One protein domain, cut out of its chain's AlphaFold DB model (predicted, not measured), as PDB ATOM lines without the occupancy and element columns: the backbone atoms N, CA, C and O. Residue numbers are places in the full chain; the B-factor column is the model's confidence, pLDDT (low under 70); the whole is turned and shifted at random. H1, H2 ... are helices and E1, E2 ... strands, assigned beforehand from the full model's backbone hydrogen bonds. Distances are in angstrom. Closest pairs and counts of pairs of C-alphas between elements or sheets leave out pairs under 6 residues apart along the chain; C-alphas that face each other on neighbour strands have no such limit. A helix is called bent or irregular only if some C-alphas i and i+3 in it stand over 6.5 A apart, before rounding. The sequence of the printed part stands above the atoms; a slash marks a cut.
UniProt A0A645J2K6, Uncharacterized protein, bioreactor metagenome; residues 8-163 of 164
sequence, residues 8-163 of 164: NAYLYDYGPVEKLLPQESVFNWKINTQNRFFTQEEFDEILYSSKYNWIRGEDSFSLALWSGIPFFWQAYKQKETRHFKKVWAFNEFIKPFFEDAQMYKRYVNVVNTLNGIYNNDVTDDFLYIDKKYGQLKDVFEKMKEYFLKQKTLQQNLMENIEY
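This is residues 8 to 163 of the 164 residues of an uncharacterized protein of bioreactor metagenome (UniProt A0A645J2K6). A small parallel sheet of three strands has H2 and H3 packed over one face, while the helical hairpin of H4 and H5 lies along its E3 edge, with H6 packed on H5. H7 crosses the last residues of H4 and also packs on H3, and beyond it residues 149 to 163, with H8, stick out as an arm from a compact body. The printed part has 156 residues, mostly helix by its named elements, in the order E1 H1 H2 E2 H3 E3 H4 H5 H6 H7 H8; the sheet's order is E1 E2 E3. The whole is compact, with a radius of gyration of the C-alphas of 16.4 A and spans of 54 by 39 by 37 A.

The strands are E1, residues 8 to 10, from C-alpha 8 at (301.430, 274.209, 265.616); E2, residues 50 to 56, 15.4 A long; and E3, residues 71 to 74. The helices are H1, 26 to 29; H2, 40 to 48; H3, 59 to 67; H4, 83 to 97, 22.6 A; H5, 101 to 114, 20.1 A; H6, 123 to 131; H7, 133 to 148, 22.3 A; and H8, 153 to 161, ending at C-alpha 161 (285.229, 310.470, 260.750). H4 is irregular: C-alphas 93 and 96 are 7.1 A apart.

E1 and E2 are parallel at 13 degrees, with N 54 and O 9 2.7 A apart; E2 and E3 are parallel at 16 degrees, with N 72 and O 53 2.8 A apart. E1, H1 H2, E2 and E2, H3, E3 are strand-helix-strand units, parallel neighbour strands with helices between, with right-handed crossovers. H2 and H3 on the same face make two layers, helices on one face of a sheet. H3, at a height of 8.7 A, runs along E2, at 21 degrees on the local plane; H2, at 9.9 A, stands up from the sheet. H1 only grazes it with residues 26 to 27. H5 only grazes it with residues 107 to 114; its closest C-alphas to E3 are Val 111 and Phe 72, 6.0 A. The hairpin H4 and H5 touch at Asn 91 and Val 108, C-alphas 6.5 A apart, at a shallow tilt of 21 degrees, opposite ways. H6 touches H5, the C-alphas of Asp 125 and Arg 106 being 5.0 A apart. H7 touches H3, closest C-alphas Lys 144 and Trp 66, 5.4 A, about perpendicular at 77 degrees. H4 touches H7 with residues 94 to 97 alone, closest C-alphas Phe 97 and Val 139, 5.2 A. H7 and H8 are apart. Every O i to N i+4 pair is within hydrogen-bond range in H2, H3, H5, H6, H7 and H8; H4 has 9 of 11, and H1 is too short for such a pair.

The C-alphas of Gln 23 and Tyr 163, the two farthest apart, are 55.2 A apart. The printed part has no cut; the link from E1 to H1 is long. Residues 28 to 37 also stand free. Residues 8 to 36 and 162 to 163 are under pLDDT 70.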
ATOM      1  N   ASN A   8     301.368 273.185 266.675       55.44
ATOM      2  CA  ASN A   8     301.430 274.209 265.616       55.44
ATOM      3  C   ASN A   8     300.078 274.394 264.897       55.44
ATOM      4  O   ASN A   8     299.583 273.411 264.367       55.44
ATOM      5  N   ALA A   9     299.502 275.592 264.757       56.12
ATOM      6  CA  ALA A   9     298.271 275.777 263.963       56.12
ATOM      7  C   ALA A   9     298.518 275.600 262.445       56.12
ATOM      8  O   ALA A   9     299.553 276.048 261.965       56.12
ATOM      9  N   TYR A  10     297.587 275.001 261.680       64.12
ATOM     10  CA  TYR A  10     297.681 274.857 260.209       64.12
ATOM     11  C   TYR A  10     296.389 275.250 259.490       64.12
ATOM     12  O   TYR A  10     295.370 274.577 259.617       64.12
ATOM     13  N   LEU A  11     296.456 276.276 258.646       61.22
ATOM     14  CA  LEU A  11     295.400 276.666 257.716       61.22
ATOM     15  C   LEU A  11     295.932 276.576 256.281       61.22
ATOM     16  O   LEU A  11     296.359 277.580 255.726       61.22
ATOM     17  N   TYR A  12     295.952 275.388 255.676       59.72
ATOM     18  CA  TYR A  12     296.567 275.167 254.357       59.72
ATOM     19  C   TYR A  12     295.755 274.207 253.481       59.72
ATOM     20  O   TYR A  12     294.973 273.399 253.974       59.72
ATOM     21  N   ASP A  13     295.972 274.292 252.166       55.38
ATOM     22  CA  ASP A  13     295.856 273.125 251.284       55.38
ATOM     23  C   ASP A  13     297.024 272.181 251.627       55.38
ATOM     24  O   ASP A  13     298.164 272.636 251.679       55.38
ATOM     25  N   TYR A  14     296.757 270.911 251.940       51.66
ATOM     26  CA  TYR A  14     297.705 269.999 252.604       51.66
ATOM     27  C   TYR A  14     299.056 269.828 251.871       51.66
ATOM     28  O   TYR A  14     300.081 269.599 252.513       51.66
ATOM     29  N   GLY A  15     299.088 269.989 250.545       58.25
ATOM     30  CA  GLY A  15     300.231 269.616 249.697       58.25
ATOM     31  C   GLY A  15     301.601 270.256 250.014       58.25
ATOM     32  O   GLY A  15     302.590 269.526 250.065       58.25
ATOM     33  N   PRO A  16     301.736 271.583 250.212       55.53
ATOM     34  CA  PRO A  16     303.048 272.236 250.342       55.53
ATOM     35  C   PRO A  16     303.734 272.053 251.701       55.53
ATOM     36  O   PRO A  16     304.932 272.308 251.807       55.53
ATOM     37  N   VAL A  17     302.990 271.661 252.741       55.41
ATOM     38  CA  VAL A  17     303.487 271.647 254.129       55.41
ATOM     39  C   VAL A  17     303.836 270.238 254.596       55.41
ATOM     40  O   VAL A  17     304.717 270.104 255.429       55.41
ATOM     41  N   GLU A  18     303.236 269.181 254.030       57.56
ATOM     42  CA  GLU A  18     303.409 267.786 254.487       57.56
ATOM     43  C   GLU A  18     304.867 267.333 254.659       57.56
ATOM     44  O   GLU A  18     305.153 266.529 255.542       57.56
ATOM     45  N   LYS A  19     305.798 267.877 253.867       55.34
ATOM     46  CA  LYS A  19     307.230 267.538 253.927       55.34
ATOM     47  C   LYS A  19     308.011 268.257 255.032       55.34
ATOM     48  O   LYS A  19     309.079 267.796 255.408       55.34
ATOM     49  N   LEU A  20     307.501 269.380 255.541       55.97
ATOM     50  CA  LEU A  20     308.185 270.242 256.520       55.97
ATOM     51  C   LEU A  20     307.772 269.956 257.959       55.97
ATOM     52  O   LEU A  20     308.244 270.596 258.897       55.97
ATOM     53  N   LEU A  21     306.870 269.001 258.134       54.06
ATOM     54  CA  LEU A  21     306.292 268.684 259.417       54.06
ATOM     55  C   LEU A  21     307.076 267.559 260.069       54.06
ATOM     56  O   LEU A  21     307.034 266.435 259.564       54.06
ATOM     57  N   PRO A  22     307.726 267.790 261.227       48.16
ATOM     58  CA  PRO A  22     307.971 266.674 262.118       48.16
ATOM     59  C   PRO A  22     306.611 266.024 262.403       48.16
ATOM     60  O   PRO A  22     305.604 266.720 262.598       48.16
ATOM     61  N   GLN A  23     306.577 264.691 262.386       44.91
ATOM     62  CA  GLN A  23     305.349 263.896 262.529       44.91
ATOM     63  C   GLN A  23     304.562 264.239 263.816       44.91
ATOM     64  O   GLN A  23     303.371 263.964 263.897       44.91
ATOM     65  N   GLU A  24     305.189 264.944 264.766       43.12
ATOM     66  CA  GLU A  24     304.615 265.421 266.028       43.12
ATOM     67  C   GLU A  24     304.088 266.876 266.032       43.12
ATOM     68  O   GLU A  24     303.928 267.482 267.088       43.12
ATOM     69  N   SER A  25     303.824 267.495 264.879       43.78
ATOM     70  CA  SER A  25     303.101 268.783 264.838       43.78
ATOM     71  C   SER A  25     301.607 268.602 265.203       43.78
ATOM     72  O   SER A  25     301.222 267.509 265.593       43.78
ATOM     73  N   VAL A  26     300.703 269.592 265.079       40.25
ATOM     74  CA  VAL A  26     299.230 269.393 265.300       40.25
ATOM     75  C   VAL A  26     298.641 268.227 264.498       40.25
ATOM     76  O   VAL A  26     297.541 267.763 264.769       40.25
ATOM     77  N   PHE A  27     299.398 267.664 263.567       39.91
ATOM     78  CA  PHE A  27     299.084 266.410 262.911       39.91
ATOM     79  C   PHE A  27     299.423 265.119 263.683       39.91
ATOM     80  O   PHE A  27     298.927 264.083 263.271       39.91
ATOM     81  N   ASN A  28     300.086 265.138 264.844       39.12
ATOM     82  CA  ASN A  28     299.954 264.050 265.833       39.12
ATOM     83  C   ASN A  28     298.557 264.052 266.494       39.12
ATOM     84  O   ASN A  28     298.175 263.105 267.173       39.12
ATOM     85  N   TRP A  29     297.774 265.113 266.256       36.81
ATOM     86  CA  TRP A  29     296.327 265.199 266.470       36.81
ATOM     87  C   TRP A  29     295.515 264.868 265.192       36.81
ATOM     88  O   TRP A  29     294.299 265.061 265.178       36.81
ATOM     89  N   LYS A  30     296.117 264.322 264.115       42.66
ATOM     90  CA  LYS A  30     295.357 263.485 263.158       42.66
ATOM     91  C   LYS A  30     295.090 262.191 263.912       42.66
ATOM     92  O   LYS A  30     296.001 261.407 264.121       42.66
ATOM     93  N   ILE A  31     293.898 261.986 264.456       43.00
ATOM     94  CA  ILE A  31     292.814 261.357 263.692       43.00
ATOM     95  C   ILE A  31     291.431 262.024 263.923       43.00
ATOM     96  O   ILE A  31     290.515 261.753 263.159       43.00
ATOM     97  N   ASN A  32     291.252 262.943 264.888       43.28
ATOM     98  CA  ASN A  32     289.900 263.322 265.365       43.28
ATOM     99  C   ASN A  32     289.342 264.712 264.972       43.28
ATOM    100  O   ASN A  32     288.196 264.996 265.314       43.28
ATOM    101  N   THR A  33     290.082 265.595 264.288       49.03
ATOM    102  CA  THR A  33     289.615 266.982 264.003       49.03
ATOM    103  C   THR A  33     289.637 267.400 262.532       49.03
ATOM    104  O   THR A  33     289.380 268.568 262.226       49.03
ATOM    105  N   GLN A  34     289.883 266.475 261.598       50.28
ATOM    106  CA  GLN A  34     289.668 266.761 260.175       50.28
ATOM    107  C   GLN A  34     288.231 267.274 259.967       50.28
ATOM    108  O   GLN A  34     287.272 266.599 260.328       50.28
ATOM    109  N   ASN A  35     288.100 268.471 259.383       54.69
ATOM    110  CA  ASN A  35     286.838 269.146 259.035       54.69
ATOM    111  C   ASN A  35     286.040 269.792 260.184       54.69
ATOM    112  O   ASN A  35     284.867 270.113 259.991       54.69
ATOM    113  N   ARG A  36     286.646 270.044 261.354       65.50
ATOM    114  CA  ARG A  36     286.003 270.886 262.378       65.50
ATOM    115  C   ARG A  36     286.244 272.369 262.084       65.50
ATOM    116  O   ARG A  36     287.387 272.809 262.001       65.50
ATOM    117  N   PHE A  37     285.162 273.130 261.959       71.19
ATOM    118  CA  PHE A  37     285.206 274.587 262.049       71.19
ATOM    119  C   PHE A  37     285.223 274.987 263.525       71.19
ATOM    120  O   PHE A  37     284.475 274.423 264.325       71.19
ATOM    121  N   PHE A  38     286.096 275.928 263.865       77.44
ATOM    122  CA  PHE A  38     286.209 276.501 265.202       77.44
ATOM    123  C   PHE A  38     285.478 277.840 265.247       77.44
ATOM    124  O   PHE A  38     285.354 278.509 264.215       77.44
ATOM    125  N   THR A  39     285.015 278.242 266.429       85.56
ATOM    126  CA  THR A  39     284.656 279.649 266.644       85.56
ATOM    127  C   THR A  39     285.913 280.520 266.575       85.56
ATOM    128  O   THR A  39     287.042 280.017 266.588       85.56
ATOM    129  N   GLN A  40     285.737 281.839 266.484       82.31
ATOM    130  CA  GLN A  40     286.876 282.756 266.452       82.31
ATOM    131  C   GLN A  40     287.693 282.673 267.749       82.31
ATOM    132  O   GLN A  40     288.917 282.649 267.700       82.31
ATOM    133  N   GLU A  41     287.026 282.548 268.898       86.19
ATOM    134  CA  GLU A  41     287.669 282.444 270.210       86.19
ATOM    135  C   GLU A  41     288.493 281.157 270.329       86.19
ATOM    136  O   GLU A  41     289.649 281.197 270.748       86.19
ATOM    137  N   GLU A  42     287.933 280.021 269.898       83.12
ATOM    138  CA  GLU A  42     288.658 278.746 269.853       83.12
ATOM    139  C   GLU A  42     289.889 278.843 268.932       83.12
ATOM    140  O   GLU A  42     290.959 278.323 269.255       83.12
ATOM    141  N   PHE A  43     289.759 279.516 267.783       81.75
ATOM    142  CA  PHE A  43     290.874 279.714 266.858       81.75
ATOM    143  C   PHE A  43     291.982 280.582 267.466       81.75
ATOM    144  O   PHE A  43     293.162 280.238 267.350       81.75
ATOM    145  N   ASP A  44     291.617 281.665 268.150       84.94
ATOM    146  CA  ASP A  44     292.564 282.542 268.831       84.94
ATOM    147  C   ASP A  44     293.322 281.774 269.927       84.94
ATOM    148  O   ASP A  44     294.553 281.824 269.975       84.94
ATOM    149  N   GLU A  45     292.631 280.986 270.759       83.31
ATOM    150  CA  GLU A  45     293.261 280.146 271.790       83.31
ATOM    151  C   GLU A  45     294.277 279.153 271.203       83.31
ATOM    152  O   GLU A  45     295.378 278.976 271.741       83.31
ATOM    153  N   ILE A  46     293.945 278.526 270.071       81.25
ATOM    154  CA  ILE A  46     294.861 277.624 269.359       81.25
ATOM    155  C   ILE A  46     296.089 278.397 268.865       81.25
ATOM    156  O   ILE A  46     297.222 277.946 269.051       81.25
ATOM    157  N   LEU A  47     295.886 279.570 268.265       83.81
ATOM    158  CA  LEU A  47     296.966 280.401 267.738       83.81
ATOM    159  C   LEU A  47     297.918 280.842 268.860       83.81
ATOM    160  O   LEU A  47     299.135 280.735 268.696       83.81
ATOM    161  N   TYR A  48     297.383 281.283 270.003       85.75
ATOM    162  CA  TYR A  48     298.157 281.749 271.163       85.75
ATOM    163  C   TYR A  48     298.858 280.635 271.946       85.75
ATOM    164  O   TYR A  48     299.851 280.896 272.624       85.75
ATOM    165  N   SER A  49     298.367 279.401 271.861       80.44
ATOM    166  CA  SER A  49     298.992 278.242 272.505       80.44
ATOM    167  C   SER A  49     299.988 277.510 271.601       80.44
ATOM    168  O   SER A  49     300.608 276.537 272.026       80.44
ATOM    169  N   SER A  50     300.183 277.978 270.364       81.44
ATOM    170  CA  SER A  50     301.020 277.283 269.394       81.44
ATOM    171  C   SER A  50     302.521 277.603 269.506       81.44
ATOM    172  O   SER A  50     302.919 278.715 269.850       81.44
ATOM    173  N   LYS A  51     303.385 276.641 269.142       83.38
ATOM    174  CA  LYS A  51     304.834 276.865 268.950       83.38
ATOM    175  C   LYS A  51     305.099 277.614 267.641       83.38
ATOM    176  O   LYS A  51     305.846 278.596 267.651       83.38
ATOM    177  N   TYR A  52     304.486 277.155 266.548       86.50
ATOM    178  CA  TYR A  52     304.477 277.808 265.236       86.50
ATOM    179  C   TYR A  52     303.056 277.955 264.701       86.50
ATOM    180  O   TYR A  52     302.252 277.036 264.818       86.50
ATOM    181  N   ASN A  53     302.779 279.054 264.011       87.06
ATOM    182  CA  ASN A  53     301.512 279.270 263.326       87.06
ATOM    183  C   ASN A  53     301.692 279.163 261.811       87.06
ATOM    184  O   ASN A  53     302.338 279.983 261.174       87.06
ATOM    185  N   TRP A  54     301.101 278.158 261.191       87.19
ATOM    186  CA  TRP A  54     301.051 278.026 259.744       87.19
ATOM    187  C   TRP A  54     299.677 278.511 259.310       87.19
ATOM    188  O   TRP A  54     298.665 277.827 259.429       87.19
ATOM    189  N   ILE A  55     299.653 279.712 258.764       87.81
ATOM    190  CA  ILE A  55     298.436 280.482 258.528       87.81
ATOM    191  C   ILE A  55     298.269 280.857 257.054       87.81
ATOM    192  O   ILE A  55     299.229 280.825 256.277       87.81
ATOM    193  N   ARG A  56     297.055 281.270 256.670       88.12
ATOM    194  CA  ARG A  56     296.744 281.707 255.301       88.12
ATOM    195  C   ARG A  56     295.777 282.882 255.241       88.12
ATOM    196  O   ARG A  56     294.991 283.116 256.155       88.12
ATOM    197  N   GLY A  57     295.740 283.548 254.093       88.75
ATOM    198  CA  GLY A  57     294.804 284.654 253.882       88.75
ATOM    199  C   GLY A  57     295.152 285.877 254.726       88.75
ATOM    200  O   GLY A  57     296.323 286.086 255.020       88.75
ATOM    201  N   GLU A  58     294.163 286.702 255.064       91.00
ATOM    202  CA  GLU A  58     294.394 288.033 255.654       91.00
ATOM    203  C   GLU A  58     294.018 288.101 257.143       91.00
ATOM    204  O   GLU A  58     294.784 288.651 257.934       91.00
ATOM    205  N   ASP A  59     292.922 287.460 257.559       89.06
ATOM    206  CA  ASP A  59     292.469 287.500 258.960       89.06
ATOM    207  C   ASP A  59     293.450 286.783 259.896       89.06
ATOM    208  O   ASP A  59     293.966 287.369 260.848       89.06
ATOM    209  N   SER A  60     293.800 285.533 259.575       89.44
ATOM    210  CA  SER A  60     294.772 284.778 260.376       89.44
ATOM    211  C   SER A  60     296.187 285.362 260.295       89.44
ATOM    212  O   SER A  60     296.944 285.255 261.256       89.44
ATOM    213  N   PHE A  61     296.526 286.038 259.188       93.06
ATOM    214  CA  PHE A  61     297.760 286.817 259.065       93.06
ATOM    215  C   PHE A  61     297.784 287.984 260.037       93.06
ATOM    216  O   PHE A  61     298.750 288.130 260.781       93.06
ATOM    217  N   SER A  62     296.695 288.747 260.098       91.69
ATOM    218  CA  SER A  62     296.557 289.845 261.044       91.69
ATOM    219  C   SER A  62     296.728 289.332 262.472       91.69
ATOM    220  O   SER A  62     297.630 289.790 263.162       91.69
ATOM    221  N   LEU A  63     295.975 288.310 262.886       90.56
ATOM    222  CA  LEU A  63     296.078 287.720 264.231       90.56
ATOM    223  C   LEU A  63     297.494 287.224 264.563       90.56
ATOM    224  O   LEU A  63     298.005 287.472 265.657       90.56
ATOM    225  N   ALA A  64     298.166 286.575 263.609       93.12
ATOM    226  CA  ALA A  64     299.518 286.074 263.810       93.12
ATOM    227  C   ALA A  64     300.532 287.202 264.084       93.12
ATOM    228  O   ALA A  64     301.384 287.032 264.960       93.12
ATOM    229  N   LEU A  65     300.401 288.366 263.430       93.50
ATOM    230  CA  LEU A  65     301.242 289.546 263.699       93.50
ATOM    231  C   LEU A  65     301.127 290.026 265.157       93.50
ATOM    232  O   LEU A  65     302.136 290.385 265.762       93.50
ATOM    233  N   TRP A  66     299.928 289.980 265.747       90.94
ATOM    234  CA  TRP A  66     299.689 290.396 267.140       90.94
ATOM    235  C   TRP A  66     300.127 289.351 268.174       90.94
ATOM    236  O   TRP A  66     300.375 289.682 269.336       90.94
ATOM    237  N   SER A  67     300.259 288.088 267.769       93.00
ATOM    238  CA  SER A  67     300.588 287.000 268.694       93.00
ATOM    239  C   SER A  67     302.035 287.045 269.198       93.00
ATOM    240  O   SER A  67     302.310 286.684 270.344       93.00
ATOM    241  N   GLY A  68     302.968 287.507 268.357       94.88
ATOM    242  CA  GLY A  68     304.411 287.368 268.583       94.88
ATOM    243  C   GLY A  68     304.890 285.914 268.520       94.88
ATOM    244  O   GLY A  68     306.004 285.605 268.930       94.88
ATOM    245  N   ILE A  69     304.050 284.980 268.074       94.50
ATOM    246  CA  ILE A  69     304.404 283.578 267.850       94.50
ATOM    247  C   ILE A  69     304.902 283.444 266.411       94.50
ATOM    248  O   ILE A  69     304.237 283.950 265.503       94.50
ATOM    249  N   PRO A  70     306.045 282.769 266.177       95.62
ATOM    250  CA  PRO A  70     306.555 282.589 264.834       95.62
ATOM    251  C   PRO A  70     305.543 281.936 263.911       95.62
ATOM    252  O   PRO A  70     304.930 280.926 264.260       95.62
ATOM    253  N   PHE A  71     305.382 282.510 262.725       94.62
ATOM    254  CA  PHE A  71     304.405 282.037 261.765       94.62
ATOM    255  C   PHE A  71     304.965 281.945 260.350       94.62
ATOM    256  O   PHE A  71     305.923 282.626 260.001       94.62
ATOM    257  N   PHE A  72     304.330 281.116 259.525       93.56
ATOM    258  CA  PHE A  72     304.614 280.969 258.103       93.56
ATOM    259  C   PHE A  72     303.334 281.236 257.312       93.56
ATOM    260  O   PHE A  72     302.327 280.537 257.477       93.56
ATOM    261  N   TRP A  73     303.362 282.275 256.478       94.25
ATOM    262  CA  TRP A  73     302.181 282.787 255.791       94.25
ATOM    263  C   TRP A  73     302.055 282.267 254.362       94.25
ATOM    264  O   TRP A  73     302.963 282.440 253.548       94.25
ATOM    265  N   GLN A  74     300.887 281.719 254.036       90.38
ATOM    266  CA  GLN A  74     300.466 281.449 252.667       90.38
ATOM    267  C   GLN A  74     299.422 282.466 252.214       90.38
ATOM    268  O   GLN A  74     298.256 282.437 252.615       90.38
ATOM    269  N   ALA A  75     299.833 283.359 251.323       91.06
ATOM    270  CA  ALA A  75     298.908 284.256 250.657       91.06
ATOM    271  C   ALA A  75     297.960 283.453 249.746       91.06
ATOM    272  O   ALA A  75     298.358 282.472 249.112       91.06
ATOM    273  N   TYR A  76     296.697 283.880 249.640       86.00
ATOM    274  CA  TYR A  76     295.770 283.277 248.679       86.00
ATOM    275  C   TYR A  76     296.329 283.404 247.259       86.00
ATOM    276  O   TYR A  76     296.672 284.504 246.826       86.00
ATOM    277  N   LYS A  77     296.398 282.284 246.527       83.25
ATOM    278  CA  LYS A  77     296.839 282.272 245.127       83.25
ATOM    279  C   LYS A  77     295.930 283.179 244.299       83.25
ATOM    280  O   LYS A  77     294.710 283.032 244.321       83.25
ATOM    281  N   GLN A  78     296.527 284.098 243.549       81.62
ATOM    282  CA  GLN A  78     295.803 285.010 242.664       81.62
ATOM    283  C   GLN A  78     296.185 284.771 241.202       81.62
ATOM    284  O   GLN A  78     297.250 284.226 240.901       81.62
ATOM    285  N   LYS A  79     295.311 285.202 240.280       81.69
ATOM    286  CA  LYS A  79     295.611 285.200 238.841       81.69
ATOM    287  C   LYS A  79     296.926 285.940 238.583       81.69
ATOM    288  O   LYS A  79     297.245 286.898 239.285       81.69
ATOM    289  N   GLU A  80     297.676 285.477 237.583       80.12
ATOM    290  CA  GLU A  80     298.952 286.081 237.167       80.12
ATOM    291  C   GLU A  80     299.989 286.173 238.302       80.12
ATOM    292  O   GLU A  80     300.846 287.053 238.294       80.12
ATOM    293  N   THR A  81     299.917 285.298 239.313       84.56
ATOM    294  CA  THR A  81     300.864 285.254 240.446       84.56
ATOM    295  C   THR A  81     300.965 286.555 241.252       84.56
ATOM    296  O   THR A  81     301.957 286.809 241.932       84.56
ATOM    297  N   ARG A  82     299.921 287.395 241.229       85.19
ATOM    298  CA  ARG A  82     299.916 288.695 241.929       85.19
ATOM    299  C   ARG A  82     300.162 288.577 243.434       85.19
ATOM    300  O   ARG A  82     300.704 289.503 244.033       85.19
ATOM    301  N   HIS A  83     299.830 287.433 244.030       88.12
ATOM    302  CA  HIS A  83     300.086 287.157 245.442       88.12
ATOM    303  C   HIS A  83     301.580 287.145 245.786       88.12
ATOM    304  O   HIS A  83     301.929 287.515 246.903       88.12
ATOM    305  N   PHE A  84     302.474 286.848 244.833       93.75
ATOM    306  CA  PHE A  84     303.925 286.911 245.053       93.75
ATOM    307  C   PHE A  84     304.386 288.305 245.476       93.75
ATOM    308  O   PHE A  84     305.225 288.426 246.362       93.75
ATOM    309  N   LYS A  85     303.783 289.367 244.921       94.88
ATOM    310  CA  LYS A  85     304.119 290.747 245.299       94.88
ATOM    311  C   LYS A  85     303.823 291.024 246.773       94.88
ATOM    312  O   LYS A  85     304.620 291.686 247.430       94.88
ATOM    313  N   LYS A  86     302.709 290.496 247.298       94.38
ATOM    314  CA  LYS A  86     302.366 290.617 248.723       94.38
ATOM    315  C   LYS A  86     303.387 289.880 249.597       94.38
ATOM    316  O   LYS A  86     303.841 290.429 250.595       94.38
ATOM    317  N   VAL A  87     303.781 288.670 249.192       96.50
ATOM    318  CA  VAL A  87     304.769 287.853 249.919       96.50
ATOM    319  C   VAL A  87     306.145 288.522 249.925       96.50
ATOM    320  O   VAL A  87     306.756 288.643 250.979       96.50
ATOM    321  N   TRP A  88     306.617 289.032 248.784       97.31
ATOM    322  CA  TRP A  88     307.889 289.760 248.713       97.31
ATOM    323  C   TRP A  88     307.879 291.038 249.549       97.31
ATOM    324  O   TRP A  88     308.842 291.295 250.264       97.31
ATOM    325  N   ALA A  89     306.784 291.802 249.516       97.38
ATOM    326  CA  ALA A  89     306.644 292.985 250.361       97.38
ATOM    327  C   ALA A  89     306.727 292.628 251.852       97.38
ATOM    328  O   ALA A  89     307.416 293.309 252.607       97.38
ATOM    329  N   PHE A  90     306.088 291.531 252.270       97.75
ATOM    330  CA  PHE A  90     306.198 291.048 253.643       97.75
ATOM    331  C   PHE A  90     307.620 290.582 253.994       97.75
ATOM    332  O   PHE A  90     308.124 290.925 255.061       97.75
ATOM    333  N   ASN A  91     308.300 289.863 253.094       98.25
ATOM    334  CA  ASN A  91     309.683 289.421 253.303       98.25
ATOM    335  C   ASN A  91     310.656 290.597 253.470       98.25
ATOM    336  O   ASN A  91     311.584 290.506 254.273       98.25
ATOM    337  N   GLU A  92     310.467 291.693 252.733       98.44
ATOM    338  CA  GLU A  92     311.273 292.906 252.914       98.44
ATOM    339  C   GLU A  92     310.892 293.652 254.195       98.44
ATOM    340  O   GLU A  92     311.774 294.113 254.914       98.44
ATOM    341  N   PHE A  93     309.599 293.717 254.529       98.06
ATOM    342  CA  PHE A  93     309.124 294.330 255.770       98.06
ATOM    343  C   PHE A  93     309.694 293.647 257.017       98.06
ATOM    344  O   PHE A  93     310.107 294.333 257.946       98.06
ATOM    345  N   ILE A  94     309.718 292.310 257.054       98.00
ATOM    346  CA  ILE A  94     310.149 291.574 258.249       98.00
ATOM    347  C   ILE A  94     311.678 291.556 258.414       98.00
ATOM    348  O   ILE A  94     312.192 291.346 259.510       98.00
ATOM    349  N   LYS A  95     312.427 291.793 257.331       98.50
ATOM    350  CA  LYS A  95     313.893 291.719 257.290       98.50
ATOM    351  C   LYS A  95     314.607 292.495 258.407       98.50
ATOM    352  O   LYS A  95     315.515 291.911 258.992       98.50
ATOM    353  N   PRO A  96     314.235 293.744 258.753       98.38
ATOM    354  CA  PRO A  96     314.932 294.511 259.785       98.38
ATOM    355  C   PRO A  96     314.815 293.919 261.196       98.38
ATOM    356  O   PRO A  96     315.596 294.292 262.063       98.38
ATOM    357  N   PHE A  97     313.863 293.011 261.440       98.19
ATOM    358  CA  PHE A  97     313.734 292.327 262.730       98.19
ATOM    359  C   PHE A  97     314.710 291.151 262.879       98.19
ATOM    360  O   PHE A  97     314.921 290.678 263.995       98.19
ATOM    361  N   PHE A  98     315.318 290.678 261.785       98.38
ATOM    362  CA  PHE A  98     316.320 289.614 261.812       98.38
ATOM    363  C   PHE A  98     317.729 290.187 261.995       98.38
ATOM    364  O   PHE A  98     318.233 290.910 261.140       98.38
ATOM    365  N   GLU A  99     318.404 289.777 263.068       95.94
ATOM    366  CA  GLU A  99     319.829 290.076 263.280       95.94
ATOM    367  C   GLU A  99     320.742 289.093 262.523       95.94
ATOM    368  O   GLU A  99     321.800 289.468 262.020       95.94
ATOM    369  N   ASP A 100     320.317 287.829 262.397       96.81
ATOM    370  CA  ASP A 100     321.030 286.786 261.655       96.81
ATOM    371  C   ASP A 100     320.538 286.722 260.197       96.81
ATOM    372  O   ASP A 100     319.435 286.248 259.896       96.81
ATOM    373  N   ALA A 101     321.395 287.147 259.265       97.75
ATOM    374  CA  ALA A 101     321.127 287.090 257.830       97.75
ATOM    375  C   ALA A 101     320.913 285.655 257.308       97.75
ATOM    376  O   ALA A 101     320.155 285.450 256.354       97.75
ATOM    377  N   GLN A 102     321.552 284.651 257.920       97.94
ATOM    378  CA  GLN A 102     321.334 283.247 257.577       97.94
ATOM    379  C   GLN A 102     319.938 282.799 258.010       97.94
ATOM    380  O   GLN A 102     319.238 282.175 257.213       97.94
ATOM    381  N   MET A 103     319.510 283.146 259.228       98.00
ATOM    382  CA  MET A 103     318.150 282.875 259.701       98.00
ATOM    383  C   MET A 103     317.105 283.507 258.774       98.00
ATOM    384  O   MET A 103     316.195 282.813 258.324       98.00
ATOM    385  N   TYR A 104     317.276 284.788 258.429       98.62
ATOM    386  CA  TYR A 104     316.382 285.494 257.507       98.62
ATOM    387  C   TYR A 104     316.253 284.771 256.164       98.62
ATOM    388  O   TYR A 104     315.147 284.481 255.708       98.62
ATOM    389  N   LYS A 105     317.388 284.418 255.546       98.31
ATOM    390  CA  LYS A 105     317.406 283.729 254.251       98.31
ATOM    391  C   LYS A 105     316.651 282.399 254.302       98.31
ATOM    392  O   LYS A 105     315.872 282.105 253.401       98.31
ATOM    393  N   ARG A 106     316.865 281.604 255.352       97.31
ATOM    394  CA  ARG A 106     316.202 280.302 255.515       97.31
ATOM    395  C   ARG A 106     314.706 280.452 255.774       97.31
ATOM    396  O   ARG A 106     313.915 279.719 255.190       97.31
ATOM    397  N   TYR A 107     314.308 281.436 256.580       97.56
ATOM    398  CA  TYR A 107     312.898 281.757 256.793       97.56
ATOM    399  C   TYR A 107     312.207 282.147 255.477       97.56
ATOM    400  O   TYR A 107     311.164 281.591 255.132       97.56
ATOM    401  N   VAL A 108     312.827 283.035 254.694       97.88
ATOM    402  CA  VAL A 108     312.314 283.458 253.382       97.88
ATOM    403  C   VAL A 108     312.221 282.289 252.402       97.88
ATOM    404  O   VAL A 108     311.235 282.209 251.670       97.88
ATOM    405  N   ASN A 109     313.185 281.362 252.396       95.38
ATOM    406  CA  ASN A 109     313.098 280.149 251.579       95.38
ATOM    407  C   ASN A 109     311.835 279.349 251.909       95.38
ATOM    408  O   ASN A 109     311.072 279.027 251.002       95.38
ATOM    409  N   VAL A 110     311.582 279.088 253.197       92.69
ATOM    410  CA  VAL A 110     310.383 278.361 253.636       92.69
ATOM    411  C   VAL A 110     309.117 279.087 253.175       92.69
ATOM    412  O   VAL A 110     308.279 278.488 252.503       92.69
ATOM    413  N   VAL A 111     308.989 280.389 253.454       94.56
ATOM    414  CA  VAL A 111     307.803 281.179 253.067       94.56
ATOM    415  C   VAL A 111     307.601 281.200 251.548       94.56
ATOM    416  O   VAL A 111     306.480 281.024 251.065       94.56
ATOM    417  N   ASN A 112     308.665 281.374 250.765       94.31
ATOM    418  CA  ASN A 112     308.567 281.426 249.309       94.31
ATOM    419  C   ASN A 112     308.163 280.074 248.708       94.31
ATOM    420  O   ASN A 112     307.329 280.040 247.798       94.31
ATOM    421  N   THR A 113     308.681 278.964 249.236       89.81
ATOM    422  CA  THR A 113     308.280 277.614 248.816       89.81
ATOM    423  C   THR A 113     306.816 277.335 249.145       89.81
ATOM    424  O   THR A 113     306.071 276.871 248.281       89.81
ATOM    425  N   LEU A 114     306.343 277.722 250.335       86.88
ATOM    426  CA  LEU A 114     304.930 277.582 250.733       86.88
ATOM    427  C   LEU A 114     303.955 278.334 249.814       86.88
ATOM    428  O   LEU A 114     302.806 277.918 249.631       86.88
ATOM    429  N   ASN A 115     304.411 279.441 249.225       90.31
ATOM    430  CA  ASN A 115     303.630 280.252 248.296       90.31
ATOM    431  C   ASN A 115     303.794 279.830 246.826       90.31
ATOM    432  O   ASN A 115     303.113 280.388 245.960       90.31
ATOM    433  N   GLY A 116     304.647 278.841 246.534       88.62
ATOM    434  CA  GLY A 116     304.942 278.368 245.179       88.62
ATOM    435  C   GLY A 116     305.813 279.321 244.358       88.62
ATOM    436  O   GLY A 116     305.793 279.249 243.132       88.62
ATOM    437  N   ILE A 117     306.540 280.231 245.014       90.69
ATOM    438  CA  ILE A 117     307.529 281.113 244.371       90.69
ATOM    439  C   ILE A 117     308.775 280.300 244.019       90.69
ATOM    440  O   ILE A 117     309.318 280.430 242.923       90.69
ATOM    441  N   TYR A 118     309.203 279.441 244.943       87.75
ATOM    442  CA  TYR A 118     310.277 278.483 244.725       87.75
ATOM    443  C   TYR A 118     309.732 277.059 244.750       87.75
ATOM    444  O   TYR A 118     308.689 276.782 245.341       87.75
ATOM    445  N   ASN A 119     310.457 276.159 244.090       83.31
ATOM    446  CA  ASN A 119     310.170 274.730 244.081       83.31
ATOM    447  C   ASN A 119     311.422 273.950 244.509       83.31
ATOM    448  O   ASN A 119     312.010 273.209 243.725       83.31
ATOM    449  N   ASN A 120     311.873 274.198 245.735       82.25
ATOM    450  CA  ASN A 120     313.002 273.524 246.370       82.25
ATOM    451  C   ASN A 120     312.557 272.807 247.649       82.25
ATOM    452  O   ASN A 120     311.573 273.187 248.282       82.25
ATOM    453  N   ASP A 121     313.312 271.782 248.036       82.75
ATOM    454  CA  ASP A 121     313.218 271.207 249.374       82.75
ATOM    455  C   ASP A 121     313.729 272.237 250.396       82.75
ATOM    456  O   ASP A 121     314.810 272.804 250.221       82.75
ATOM    457  N   VAL A 122     312.931 272.507 251.430       86.69
ATOM    458  CA  VAL A 122     313.248 273.457 252.510       86.69
ATOM    459  C   VAL A 122     313.312 272.761 253.873       86.69
ATOM    460  O   VAL A 122     313.257 273.417 254.911       86.69
ATOM    461  N   THR A 123     313.457 271.431 253.889       83.62
ATOM    462  CA  THR A 123     313.578 270.630 255.119       83.62
ATOM    463  C   THR A 123     314.756 271.101 255.970       83.62
ATOM    464  O   THR A 123     314.578 271.429 257.141       83.62
ATOM    465  N   ASP A 124     315.943 271.243 255.377       87.88
ATOM    466  CA  ASP A 124     317.135 271.732 256.086       87.88
ATOM    467  C   ASP A 124     316.993 273.185 256.555       87.88
ATOM    468  O   ASP A 124     317.530 273.563 257.601       87.88
ATOM    469  N   ASP A 125     316.272 274.015 255.791       91.81
ATOM    470  CA  ASP A 125     315.964 275.391 256.182       91.81
ATOM    471  C   ASP A 125     315.089 275.404 257.436       91.81
ATOM    472  O   ASP A 125     315.429 276.074 258.414       91.81
ATOM    473  N   PHE A 126     314.019 274.608 257.448       89.31
ATOM    474  CA  PHE A 126     313.133 274.491 258.598       89.31
ATOM    475  C   PHE A 126     313.833 273.878 259.819       89.31
ATOM    476  O   PHE A 126     313.715 274.419 260.916       89.31
ATOM    477  N   LEU A 127     314.622 272.811 259.653       85.56
ATOM    478  CA  LEU A 127     315.368 272.190 260.757       85.56
ATOM    479  C   LEU A 127     316.390 273.150 261.382       85.56
ATOM    480  O   LEU A 127     316.570 273.165 262.603       85.56
ATOM    481  N   TYR A 128     317.046 273.985 260.570       90.56
ATOM    482  CA  TYR A 128     317.926 275.034 261.084       90.56
ATOM    483  C   TYR A 128     317.155 276.054 261.927       90.56
ATOM    484  O   TYR A 128     317.612 276.411 263.017       90.56
ATOM    485  N   ILE A 129     316.006 276.514 261.419       92.69
ATOM    486  CA  ILE A 129     315.127 277.462 262.108       92.69
ATOM    487  C   ILE A 129     314.649 276.861 263.435       92.69
ATOM    488  O   ILE A 129     314.744 277.517 264.471       92.69
ATOM    489  N   ASP A 130     314.223 275.595 263.432       88.44
ATOM    490  CA  ASP A 130     313.697 274.924 264.618       88.44
ATOM    491  C   ASP A 130     314.746 274.752 265.717       88.44
ATOM    492  O   ASP A 130     314.494 275.069 266.883       88.44
ATOM    493  N   LYS A 131     315.976 274.385 265.336       89.00
ATOM    494  CA  LYS A 131     317.115 274.324 266.264       89.00
ATOM    495  C   LYS A 131     317.428 275.681 266.912       89.00
ATOM    496  O   LYS A 131     318.064 275.728 267.962       89.00
ATOM    497  N   LYS A 132     317.013 276.783 266.288       94.94
ATOM    498  CA  LYS A 132     317.222 278.162 266.744       94.94
ATOM    499  C   LYS A 132     315.903 278.875 267.049       94.94
ATOM    500  O   LYS A 132     315.831 280.097 266.938       94.94
ATOM    501  N   TYR A 133     314.887 278.131 267.492       92.69
ATOM    502  CA  TYR A 133     313.555 278.668 267.775       92.69
ATOM    503  C   TYR A 133     313.569 279.955 268.607       92.69
ATOM    504  O   TYR A 133     312.853 280.886 268.271       92.69
ATOM    505  N   GLY A 134     314.406 280.047 269.648       95.12
ATOM    506  CA  GLY A 134     314.494 281.252 270.484       95.12
ATOM    507  C   GLY A 134     314.885 282.516 269.707       95.12
ATOM    508  O   GLY A 134     314.307 283.569 269.939       95.12
ATOM    509  N   GLN A 135     315.793 282.401 268.731       97.00
ATOM    510  CA  GLN A 135     316.166 283.526 267.865       97.00
ATOM    511  C   GLN A 135     315.014 283.909 266.936       97.00
ATOM    512  O   GLN A 135     314.736 285.087 266.756       97.00
ATOM    513  N   LEU A 136     314.317 282.922 266.366       97.25
ATOM    514  CA  LEU A 136     313.135 283.196 265.557       97.25
ATOM    515  C   LEU A 136     312.028 283.837 266.404       97.25
ATOM    516  O   LEU A 136     311.390 284.778 265.962       97.25
ATOM    517  N   LYS A 137     311.800 283.356 267.626       96.81
ATOM    518  CA  LYS A 137     310.789 283.893 268.538       96.81
ATOM    519  C   LYS A 137     311.022 285.375 268.821       96.81
ATOM    520  O   LYS A 137     310.084 286.151 268.671       96.81
ATOM    521  N   ASP A 138     312.262 285.758 269.112       98.12
ATOM    522  CA  ASP A 138     312.658 287.153 269.335       98.12
ATOM    523  C   ASP A 138     312.339 288.061 268.128       98.12
ATOM    524  O   ASP A 138     311.798 289.153 268.297       98.12
ATOM    525  N   VAL A 139     312.547 287.584 266.892       98.38
ATOM    526  CA  VAL A 139     312.147 288.314 265.667       98.38
ATOM    527  C   VAL A 139     310.651 288.648 265.681       98.38
ATOM    528  O   VAL A 139     310.255 289.785 265.415       98.38
ATOM    529  N   PHE A 140     309.800 287.665 265.985       98.19
ATOM    530  CA  PHE A 140     308.347 287.858 265.972       98.19
ATOM    531  C   PHE A 140     307.850 288.652 267.186       98.19
ATOM    532  O   PHE A 140     306.861 289.374 267.064       98.19
ATOM    533  N   GLU A 141     308.533 288.581 268.328       97.94
ATOM    534  CA  GLU A 141     308.260 289.439 269.485       97.94
ATOM    535  C   GLU A 141     308.578 290.908 269.176       97.94
ATOM    536  O   GLU A 141     307.711 291.764 269.357       97.94
ATOM    537  N   LYS A 142     309.741 291.199 268.582       98.06
ATOM    538  CA  LYS A 142     310.095 292.551 268.107       98.06
ATOM    539  C   LYS A 142     309.097 293.080 267.075       98.06
ATOM    540  O   LYS A 142     308.696 294.244 267.127       98.06
ATOM    541  N   MET A 143     308.649 292.227 266.152       97.44
ATOM    542  CA  MET A 143     307.618 292.593 265.178       97.44
ATOM    543  C   MET A 143     306.272 292.897 265.859       97.44
ATOM    544  O   MET A 143     305.627 293.890 265.522       97.44
ATOM    545  N   LYS A 144     305.854 292.099 266.849       96.81
ATOM    546  CA  LYS A 144     304.657 292.383 267.656       96.81
ATOM    547  C   LYS A 144     304.774 293.731 268.368       96.81
ATOM    548  O   LYS A 144     303.841 294.529 268.314       96.81
ATOM    549  N   GLU A 145     305.909 294.015 269.003       97.50
ATOM    550  CA  GLU A 145     306.156 295.306 269.659       97.50
ATOM    551  C   GLU A 145     306.079 296.483 268.685       97.50
ATOM    552  O   GLU A 145     305.580 297.549 269.047       97.50
ATOM    553  N   TYR A 146     306.552 296.302 267.449       96.50
ATOM    554  CA  TYR A 146     306.401 297.301 266.398       96.50
ATOM    555  C   TYR A 146     304.924 297.605 266.120       96.50
ATOM    556  O   TYR A 146     304.558 298.780 266.086       96.50
ATOM    557  N   PHE A 147     304.074 296.579 265.973       94.00
ATOM    558  CA  PHE A 147     302.638 296.755 265.718       94.00
ATOM    559  C   PHE A 147     301.874 297.323 266.916       94.00
ATOM    560  O   PHE A 147     301.004 298.167 266.721       94.00
ATOM    561  N   LEU A 148     302.239 296.948 268.147       93.62
ATOM    562  CA  LEU A 148     301.642 297.502 269.371       93.62
ATOM    563  C   LEU A 148     301.861 299.016 269.522       93.62
ATOM    564  O   LEU A 148     301.108 299.674 270.236       93.62
ATOM    565  N   LYS A 149     302.885 299.571 268.863       94.75
ATOM    566  CA  LYS A 149     303.180 301.013 268.847       94.75
ATOM    567  C   LYS A 149     302.452 301.767 267.729       94.75
ATOM    568  O   LYS A 149     302.509 302.994 267.704       94.75
ATOM    569  N   GLN A 150     301.804 301.064 266.798       92.75
ATOM    570  CA  GLN A 150     301.054 301.691 265.709       92.75
ATOM    571  C   GLN A 150     299.620 301.995 266.141       92.75
ATOM    572  O   GLN A 150     299.039 301.292 266.969       92.75
ATOM    573  N   LYS A 151     299.015 303.012 265.524       91.56
ATOM    574  CA  LYS A 151     297.570 303.225 265.636       91.56
ATOM    575  C   LYS A 151     296.818 302.075 264.973       91.56
ATOM    576  O   LYS A 151     297.185 301.627 263.884       91.56
ATOM    577  N   THR A 152     295.741 301.627 265.604       91.56
ATOM    578  CA  THR A 152     294.854 300.627 265.010       91.56
ATOM    579  C   THR A 152     294.068 301.227 263.845       91.56
ATOM    580  O   THR A 152     293.876 302.443 263.753       91.56
ATOM    581  N   LEU A 153     293.556 300.366 262.961       89.62
ATOM    582  CA  LEU A 153     292.650 300.798 261.896       89.62
ATOM    583  C   LEU A 153     291.431 301.539 262.468       89.62
ATOM    584  O   LEU A 153     291.049 302.571 261.934       89.62
ATOM    585  N   GLN A 154     290.865 301.057 263.579       90.69
ATOM    586  CA  GLN A 154     289.736 301.702 264.251       90.69
ATOM    587  C   GLN A 154     290.086 303.110 264.746       90.69
ATOM    588  O   GLN A 154     289.310 304.031 264.522       90.69
ATOM    589  N   GLN A 155     291.251 303.289 265.379       91.00
ATOM    590  CA  GLN A 155     291.707 304.607 265.836       91.00
ATOM    591  C   GLN A 155     291.872 305.572 264.661       91.00
ATOM    592  O   GLN A 155     291.349 306.681 264.702       91.00
ATOM    593  N   ASN A 156     292.519 305.123 263.580       90.75
ATOM    594  CA  ASN A 156     292.658 305.931 262.370       90.75
ATOM    595  C   ASN A 156     291.291 306.273 261.755       90.75
ATOM    596  O   ASN A 156     291.098 307.390 261.290       90.75
ATOM    597  N   LEU A 157     290.330 305.345 261.749       90.94
ATOM    598  CA  LEU A 157     288.987 305.612 261.230       90.94
ATOM    599  C   LEU A 157     288.246 306.649 262.077       90.94
ATOM    600  O   LEU A 157     287.682 307.578 261.512       90.94
ATOM    601  N   MET A 158     288.277 306.526 263.407       90.56
ATOM    602  CA  MET A 158     287.627 307.484 264.310       90.56
ATOM    603  C   MET A 158     288.161 308.906 264.109       90.56
ATOM    604  O   MET A 158     287.372 309.831 263.959       90.56
ATOM    605  N   GLU A 159     289.483 309.066 263.995       88.00
ATOM    606  CA  GLU A 159     290.113 310.373 263.758       88.00
ATOM    607  C   GLU A 159     289.724 311.001 262.415       88.00
ATOM    608  O   GLU A 159     289.718 312.218 262.306       88.00
ATOM    609  N   ASN A 160     289.403 310.203 261.391       80.31
ATOM    610  CA  ASN A 160     289.024 310.714 260.067       80.31
ATOM    611  C   ASN A 160     287.509 310.902 259.894       80.31
ATOM    612  O   ASN A 160     287.089 311.606 258.979       80.31
ATOM    613  N   ILE A 161     286.687 310.286 260.750       78.00
ATOM    614  CA  ILE A 161     285.229 310.470 260.750       78.00
ATOM    615  C   ILE A 161     284.846 311.794 261.426       78.00
ATOM    616  O   ILE A 161     283.888 312.420 260.995       78.00
ATOM    617  N   GLU A 162     285.613 312.273 262.410       57.41
ATOM    618  CA  GLU A 162     285.372 313.575 263.066       57.41
ATOM    619  C   GLU A 162     285.583 314.799 262.142       57.41
ATOM    620  O   GLU A 162     285.268 315.923 262.531       57.41
ATOM    621  N   TYR A 163     286.084 314.596 260.917       55.88
ATOM    622  CA  TYR A 163     286.264 315.636 259.892       55.88
ATOM    623  C   TYR A 163     285.173 315.649 258.800       55.88
ATOM    624  O   TYR A 163     285.300 316.418 257.842       55.88
TER     625      TYR A 163